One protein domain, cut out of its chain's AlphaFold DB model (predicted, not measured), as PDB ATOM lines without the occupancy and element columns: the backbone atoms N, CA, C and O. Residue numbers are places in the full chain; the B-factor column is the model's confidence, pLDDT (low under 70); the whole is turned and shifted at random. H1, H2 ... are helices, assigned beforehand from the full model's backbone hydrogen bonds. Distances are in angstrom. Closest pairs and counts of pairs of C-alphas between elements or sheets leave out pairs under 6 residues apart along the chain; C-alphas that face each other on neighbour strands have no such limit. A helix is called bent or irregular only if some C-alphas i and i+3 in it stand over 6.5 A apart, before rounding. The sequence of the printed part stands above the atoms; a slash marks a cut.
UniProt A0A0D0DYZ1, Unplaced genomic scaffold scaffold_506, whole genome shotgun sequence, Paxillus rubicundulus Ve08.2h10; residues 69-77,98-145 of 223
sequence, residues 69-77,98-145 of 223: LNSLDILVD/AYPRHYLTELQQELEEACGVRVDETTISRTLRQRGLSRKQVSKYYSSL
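AT A GLANCE: This is residues 69 to 77 and 98 to 145 of the 223 residues of an uncharacterized protein of Paxillus rubicundulus Ve08.2h10 (UniProt A0A0D0DYZ1). What shape do these atoms make? Two helices, H1 and H2, meet near their first residues as an L, and a third helix, H3, reaches away past the far end of H2 and touches neither of them. What is it built of? The printed part has 57 residues with three named helices, H1, H2 and H3 in chain order, and no named strand: its class is all helix. How spread out is it? It is only just compact, close to loose, with a radius of gyration of the C-alphas of 11.9 A, and its elongated outline spans 36 by 21 by 18 A.

HOW THE PARTS SIT: What does the longest helix touch? H1, residues 104 to 115, touches H2, residues 121 to 130, with residues 104 to 108 alone. Their closest C-alphas, those of Leu 104 and Glu 121, are 5.8 A apart, and their lines are about perpendicular at 89 degrees. Where does the remaining helix stand? H3, residues 135 to 145, is apart from H1. It is only just apart from H2, with their closest C-alphas 8.4 A apart. What do the backbone N and O atoms show? In H1 and H2 every O i to N i+4 pair is within hydrogen-bond range. In H3, 3 of 7 such pairs are within range, beside 6 of 8 O i to N i+3 pairs.

IN THESE COORDINATES: Where does H1 run? It begins with C-alpha 104 at (0.056, 16.659, 96.027) and is 15.8 A long from first to last C-alpha, Leu 104 to Cys 115. Where is H2? It runs from Glu 121 to Gln 130, 14.1 A, beginning with C-alpha 121 at (-1.062, 18.970, 90.873). Where does H3 end? It runs 16.5 A from Arg 135 to Leu 145, whose C-alpha is at (5.404, -2.092, 106.972). H3 is neither bent nor irregular, but only just: C-alphas 138 and 141 are 6.1 A apart.

THE WHOLE: How far does the printed part reach? The two C-alphas farthest apart, those of Gly 116 and Ser 144, are 35.8 A apart. Is anything missing, and are the links long? Residues 78 to 97 are not printed, and C-alphas 77 and 98 are 11.9 A apart across this cut. The links H1 to H2, of 5 residues, and H2 to H3, of 4 residues, are tight. Where is the model's confidence low? The mean pLDDT of the printed part is 71.8, and 24 residues are under 70: residues 71 to 77, 98 to 102 and 134 to 145, of which 135 to 145 belong to H3.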
ATOM      1  N   LEU A  69       8.534  20.134  83.763       76.06
ATOM      2  CA  LEU A  69       9.288  19.210  84.600       76.06
ATOM      3  C   LEU A  69      10.293  18.449  83.737       76.06
ATOM      4  O   LEU A  69       9.898  17.644  82.878       76.06
ATOM      5  N   ASN A  70      11.574  18.698  83.972       73.38
ATOM      6  CA  ASN A  70      12.661  17.912  83.422       73.38
ATOM      7  C   ASN A  70      12.777  16.577  84.177       73.38
ATOM      8  O   ASN A  70      12.345  16.435  85.320       73.38
ATOM      9  N   SER A  71      13.374  15.561  83.554       69.75
ATOM     10  CA  SER A  71      13.644  14.284  84.228       69.75
ATOM     11  C   SER A  71      14.544  14.438  85.453       69.75
ATOM     12  O   SER A  71      14.454  13.595  86.345       69.75
ATOM     13  N   LEU A  72      15.373  15.489  85.460       67.12
ATOM     14  CA  LEU A  72      16.252  15.880  86.558       67.12
ATOM     15  C   LEU A  72      15.482  16.519  87.714       67.12
ATOM     16  O   LEU A  72      15.736  16.141  88.844       67.12
ATOM     17  N   ASP A  73      14.490  17.369  87.450       64.50
ATOM     18  CA  ASP A  73      13.672  17.990  88.508       64.50
ATOM     19  C   ASP A  73      12.892  16.923  89.287       64.50
ATOM     20  O   ASP A  73      12.820  16.944  90.505       64.50
ATOM     21  N   ILE A  74      12.413  15.886  88.591       63.19
ATOM     22  CA  ILE A  74      11.756  14.719  89.211       63.19
ATOM     23  C   ILE A  74      12.793  13.740  89.821       63.19
ATOM     24  O   ILE A  74      12.456  12.624  90.217       63.19
ATOM     25  N   LEU A  75      14.083  14.063  89.780       59.69
ATOM     26  CA  LEU A  75      15.150  13.343  90.482       59.69
ATOM     27  C   LEU A  75      15.643  14.133  91.710       59.69
ATOM     28  O   LEU A  75      16.348  13.556  92.536       59.69
ATOM     29  N   VAL A  76      15.260  15.412  91.839       52.56
ATOM     30  CA  VAL A  76      15.655  16.346  92.912       52.56
ATOM     31  C   VAL A  76      14.796  16.180  94.182       52.56
ATOM     32  O   VAL A  76      14.917  16.952  95.125       52.56
ATOM     33  N   ASP A  77      14.046  15.081  94.307       47.09
ATOM     34  CA  ASP A  77      13.448  14.639  95.580       47.09
ATOM     35  C   ASP A  77      14.527  14.008  96.481       47.09
ATOM     36  O   ASP A  77      14.544  12.802  96.760       47.09
ATOM     37  N   ALA A  98      11.583   7.253 104.221       52.00
ATOM     38  CA  ALA A  98      11.492   8.177 105.353       52.00
ATOM     39  C   ALA A  98      10.131   8.883 105.498       52.00
ATOM     40  O   ALA A  98       9.647   8.975 106.622       52.00
ATOM     41  N   TYR A  99       9.470   9.324 104.418       51.66
ATOM     42  CA  TYR A  99       8.274  10.176 104.559       51.66
ATOM     43  C   TYR A  99       7.167   9.820 103.571       51.66
ATOM     44  O   TYR A  99       7.149  10.271 102.430       51.66
ATOM     45  N   PRO A 100       6.214   8.974 103.991       53.25
ATOM     46  CA  PRO A 100       5.365   8.293 103.039       53.25
ATOM     47  C   PRO A 100       3.952   8.948 103.021       53.25
ATOM     48  O   PRO A 100       2.943   8.289 102.792       53.25
ATOM     49  N   ARG A 101       3.805  10.257 103.268       56.94
ATOM     50  CA  ARG A 101       2.474  10.911 103.333       56.94
ATOM     51  C   ARG A 101       2.380  12.306 102.702       56.94
ATOM     52  O   ARG A 101       1.488  13.044 103.096       56.94
ATOM     53  N   HIS A 102       3.200  12.657 101.712       66.38
ATOM     54  CA  HIS A 102       3.034  13.972 101.087       66.38
ATOM     55  C   HIS A 102       1.786  14.056 100.206       66.38
ATOM     56  O   HIS A 102       1.569  13.253  99.288       66.38
ATOM     57  N   TYR A 103       0.925  15.021 100.528       80.31
ATOM     58  CA  TYR A 103      -0.180  15.417  99.663       80.31
ATOM     59  C   TYR A 103       0.382  16.047  98.380       80.31
ATOM     60  O   TYR A 103       1.508  16.535  98.352       80.31
ATOM     61  N   LEU A 104      -0.396  16.047  97.289       84.94
ATOM     62  CA  LEU A 104       0.056  16.659  96.027       84.94
ATOM     63  C   LEU A 104       0.366  18.155  96.189       84.94
ATOM     64  O   LEU A 104       1.229  18.663  95.488       84.94
ATOM     65  N   THR A 105      -0.309  18.815  97.131       87.00
ATOM     66  CA  THR A 105      -0.074  20.204  97.537       87.00
ATOM     67  C   THR A 105       1.287  20.402  98.194       87.00
ATOM     68  O   THR A 105       1.975  21.363  97.876       87.00
ATOM     69  N   GLU A 106       1.700  19.485  99.072       84.81
ATOM     70  CA  GLU A 106       3.008  19.530  99.740       84.81
ATOM     71  C   GLU A 106       4.122  19.289  98.723       84.81
ATOM     72  O   GLU A 106       5.069  20.057  98.649       84.81
ATOM     73  N   LEU A 107       3.940  18.303  97.839       84.62
ATOM     74  CA  LEU A 107       4.904  18.020  96.776       84.62
ATOM     75  C   LEU A 107       4.998  19.170  95.760       84.62
ATOM     76  O   LEU A 107       6.050  19.421  95.185       84.62
ATOM     77  N   GLN A 108       3.897  19.890  95.532       90.50
ATOM     78  CA  GLN A 108       3.911  21.115  94.739       90.50
ATOM     79  C   GLN A 108       4.700  22.230  95.434       90.50
ATOM     80  O   GLN A 108       5.483  22.903  94.767       90.50
ATOM     81  N   GLN A 109       4.492  22.425  96.738       88.81
ATOM     82  CA  GLN A 109       5.211  23.424  97.524       88.81
ATOM     83  C   GLN A 109       6.711  23.113  97.570       88.81
ATOM     84  O   GLN A 109       7.512  23.998  97.306       88.81
ATOM     85  N   GLU A 110       7.097  21.857  97.790       85.25
ATOM     86  CA  GLU A 110       8.500  21.426  97.772       85.25
ATOM     87  C   GLU A 110       9.162  21.654  96.408       85.25
ATOM     88  O   GLU A 110      10.293  22.125  96.346       85.25
ATOM     89  N   LEU A 111       8.464  21.379  95.300       83.44
ATOM     90  CA  LEU A 111       8.977  21.673  93.954       83.44
ATOM     91  C   LEU A 111       9.127  23.181  93.702       83.44
ATOM     92  O   LEU A 111      10.058  23.610  93.015       83.44
ATOM     93  N   GLU A 112       8.220  23.990  94.244       89.25
ATOM     94  CA  GLU A 112       8.297  25.447  94.159       89.25
ATOM     95  C   GLU A 112       9.452  25.994  95.011       89.25
ATOM     96  O   GLU A 112      10.212  26.828  94.525       89.25
ATOM     97  N   GLU A 113       9.654  25.472  96.220       86.75
ATOM     98  CA  GLU A 113      10.738  25.867  97.128       86.75
ATOM     99  C   GLU A 113      12.117  25.392  96.643       86.75
ATOM    100  O   GLU A 113      13.068  26.173  96.624       86.75
ATOM    101  N   ALA A 114      12.242  24.133  96.216       81.12
ATOM    102  CA  ALA A 114      13.523  23.535  95.838       81.12
ATOM    103  C   ALA A 114      13.957  23.887  94.409       81.12
ATOM    104  O   ALA A 114      15.150  24.038  94.145       81.12
ATOM    105  N   CYS A 115      13.011  23.987  93.468       79.06
ATOM    106  CA  CYS A 115      13.317  24.210  92.052       79.06
ATOM    107  C   CYS A 115      12.865  25.583  91.535       79.06
ATOM    108  O   CYS A 115      13.200  25.931  90.402       79.06
ATOM    109  N   GLY A 116      12.093  26.362  92.303       86.38
ATOM    110  CA  GLY A 116      11.506  27.619  91.821       86.38
ATOM    111  C   GLY A 116      10.442  27.411  90.738       86.38
ATOM    112  O   GLY A 116      10.079  28.355  90.031       86.38
ATOM    113  N   VAL A 117       9.960  26.176  90.548       86.06
ATOM    114  CA  VAL A 117       9.012  25.829  89.485       86.06
ATOM    115  C   VAL A 117       7.665  25.482  90.097       86.06
ATOM    116  O   VAL A 117       7.451  24.382  90.599       86.06
ATOM    117  N   ARG A 118       6.702  26.395  89.962       91.31
ATOM    118  CA  ARG A 118       5.310  26.117  90.319       91.31
ATOM    119  C   ARG A 118       4.651  25.224  89.266       91.31
ATOM    120  O   ARG A 118       4.528  25.595  88.091       91.31
ATOM    121  N   VAL A 119       4.211  24.039  89.686       90.75
ATOM    122  CA  VAL A 119       3.608  23.027  88.809       90.75
ATOM    123  C   VAL A 119       2.239  22.606  89.324       90.75
ATOM    124  O   VAL A 119       2.090  22.287  90.493       90.75
ATOM    125  N   ASP A 120       1.247  22.536  88.434       93.44
ATOM    126  CA  ASP A 120      -0.092  22.071  88.799       93.44
ATOM    127  C   ASP A 120      -0.077  20.619  89.304       93.44
ATOM    128  O   ASP A 120       0.527  19.735  88.680       93.44
ATOM    129  N   GLU A 121      -0.871  20.325  90.336       90.19
ATOM    130  CA  GLU A 121      -1.062  18.970  90.873       90.19
ATOM    131  C   GLU A 121      -1.408  17.925  89.798       90.19
ATOM    132  O   GLU A 121      -1.001  16.762  89.872       90.19
ATOM    133  N   THR A 122      -2.151  18.323  88.759       89.88
ATOM    134  CA  THR A 122      -2.506  17.433  87.640       89.88
ATOM    135  C   THR A 122      -1.279  16.995  86.840       89.88
ATOM    136  O   THR A 122      -1.216  15.851  86.375       89.88
ATOM    137  N   THR A 123      -0.284  17.874  86.706       87.88
ATOM    138  CA  THR A 123       0.990  17.606  86.033       87.88
ATOM    139  C   THR A 123       1.868  16.709  86.895       87.88
ATOM    140  O   THR A 123       2.408  15.727  86.379       87.88
ATOM    141  N   ILE A 124       1.930  16.961  88.205       85.81
ATOM    142  CA  ILE A 124       2.619  16.099  89.179       85.81
ATOM    143  C   ILE A 124       2.015  14.686  89.147       85.81
ATOM    144  O   ILE A 124       2.710  13.699  88.902       85.81
ATOM    145  N   SER A 125       0.691  14.578  89.260       86.25
ATOM    146  CA  SER A 125      -0.045  13.308  89.237       86.25
ATOM    147  C   SER A 125       0.148  12.531  87.929       86.25
ATOM    148  O   SER A 125       0.392  11.321  87.949       86.25
ATOM    149  N   ARG A 126       0.094  13.204  86.769       85.12
ATOM    150  CA  ARG A 126       0.391  12.573  85.468       85.12
ATOM    151  C   ARG A 126       1.830  12.074  85.395       85.12
ATOM    152  O   ARG A 126       2.048  10.988  84.864       85.12
ATOM    153  N   THR A 127       2.780  12.837  85.924       83.88
ATOM    154  CA  THR A 127       4.204  12.481  85.936       83.88
ATOM    155  C   THR A 127       4.457  11.245  86.800       83.88
ATOM    156  O   THR A 127       5.081  10.292  86.332       83.88
ATOM    157  N   LEU A 128       3.875  11.196  88.003       83.19
ATOM    158  CA  LEU A 128       3.932  10.025  88.884       83.19
ATOM    159  C   LEU A 128       3.314   8.787  88.214       83.19
ATOM    160  O   LEU A 128       3.938   7.726  88.173       83.19
ATOM    161  N   ARG A 129       2.140   8.929  87.580       83.38
ATOM    162  CA  ARG A 129       1.493   7.829  86.838       83.38
ATOM    163  C   ARG A 129       2.316   7.341  85.649       83.38
ATOM    164  O   ARG A 129       2.384   6.136  85.431       83.38
ATOM    165  N   GLN A 130       2.941   8.242  84.886       79.75
ATOM    166  CA  GLN A 130       3.820   7.870  83.767       79.75
ATOM    167  C   GLN A 130       5.026   7.048  84.229       79.75
ATOM    168  O   GLN A 130       5.485   6.186  83.486       79.75
ATOM    169  N   ARG A 131       5.507   7.273  85.457       75.38
ATOM    170  CA  ARG A 131       6.571   6.480  86.091       75.38
ATOM    171  C   ARG A 131       6.065   5.214  86.791       75.38
ATOM    172  O   ARG A 131       6.837   4.541  87.464       75.38
ATOM    173  N   GLY A 132       4.781   4.882  86.647       79.56
ATOM    174  CA  GLY A 132       4.181   3.707  87.275       79.56
ATOM    175  C   GLY A 132       3.935   3.859  88.776       79.56
ATOM    176  O   GLY A 132       3.609   2.875  89.425       79.56
ATOM    177  N   LEU A 133       4.047   5.064  89.342       78.38
ATOM    178  CA  LEU A 133       3.743   5.319  90.747       78.38
ATOM    179  C   LEU A 133       2.238   5.552  90.890       78.38
ATOM    180  O   LEU A 133       1.703   6.634  90.639       78.38
ATOM    181  N   SER A 134       1.520   4.493  91.257       65.56
ATOM    182  CA  SER A 134       0.107   4.590  91.612       65.56
ATOM    183  C   SER A 134      -0.046   5.072  93.054       65.56
ATOM    184  O   SER A 134       0.577   4.525  93.961       65.56
ATOM    185  N   ARG A 135      -0.986   5.999  93.299       59.31
ATOM    186  CA  ARG A 135      -1.413   6.438  94.649       59.31
ATOM    187  C   ARG A 135      -1.715   5.250  95.589       59.31
ATOM    188  O   ARG A 135      -1.561   5.357  96.799       59.31
ATOM    189  N   LYS A 136      -2.122   4.098  95.027       54.97
ATOM    190  CA  LYS A 136      -2.382   2.846  95.760       54.97
ATOM    191  C   LYS A 136      -1.140   1.984  96.008       54.97
ATOM    192  O   LYS A 136      -1.144   1.223  96.964       54.97
ATOM    193  N   GLN A 137      -0.119   2.043  95.154       51.72
ATOM    194  CA  GLN A 137       1.150   1.329  95.377       51.72
ATOM    195  C   GLN A 137       2.014   2.012  96.417       51.72
ATOM    196  O   GLN A 137       2.734   1.323  97.131       51.72
ATOM    197  N   VAL A 138       1.847   3.329  96.528       49.34
ATOM    198  CA  VAL A 138       2.175   4.075  97.729       49.34
ATOM    199  C   VAL A 138       1.417   3.382  98.873       49.34
ATOM    200  O   VAL A 138       1.997   2.522  99.503       49.34
ATOM    201  N   SER A 139       0.093   3.499  99.013       48.34
ATOM    202  CA  SER A 139      -0.662   2.881 100.135       48.34
ATOM    203  C   SER A 139      -0.421   1.377 100.464       48.34
ATOM    204  O   SER A 139      -0.351   1.035 101.642       48.34
ATOM    205  N   LYS A 140      -0.280   0.452  99.499       42.81
ATOM    206  CA  LYS A 140      -0.151  -1.007  99.760       42.81
ATOM    207  C   LYS A 140       1.158  -1.410 100.440       42.81
ATOM    208  O   LYS A 140       1.170  -2.367 101.212       42.81
ATOM    209  N   TYR A 141       2.249  -0.690 100.189       43.88
ATOM    210  CA  TYR A 141       3.529  -0.952 100.857       43.88
ATOM    211  C   TYR A 141       3.416  -0.759 102.388       43.88
ATOM    212  O   TYR A 141       4.137  -1.378 103.170       43.88
ATOM    213  N   TYR A 142       2.425   0.027 102.822       43.22
ATOM    214  CA  TYR A 142       2.247   0.518 104.183       43.22
ATOM    215  C   TYR A 142       1.511  -0.499 105.034       43.22
ATOM    216  O   TYR A 142       1.829  -0.632 106.206       43.22
ATOM    217  N   SER A 143       0.587  -1.268 104.457       45.53
ATOM    218  CA  SER A 143      -0.055  -2.379 105.164       45.53
ATOM    219  C   SER A 143       0.983  -3.422 105.605       45.53
ATOM    220  O   SER A 143       0.897  -3.961 106.708       45.53
ATOM    221  N   SER A 144       2.015  -3.649 104.778       49.44
ATOM    222  CA  SER A 144       3.108  -4.574 105.105       49.44
ATOM    223  C   SER A 144       4.076  -4.003 106.151       49.44
ATOM    224  O   SER A 144       4.420  -4.698 107.102       49.44
ATOM    225  N   LEU A 145       4.454  -2.724 106.047       44.62
ATOM    226  CA  LEU A 145       5.404  -2.092 106.972       44.62
ATOM    227  C   LEU A 145       4.784  -1.764 108.338       44.62
ATOM    228  O   LEU A 145       5.458  -1.916 109.352       44.62
TER     229      LEU A 145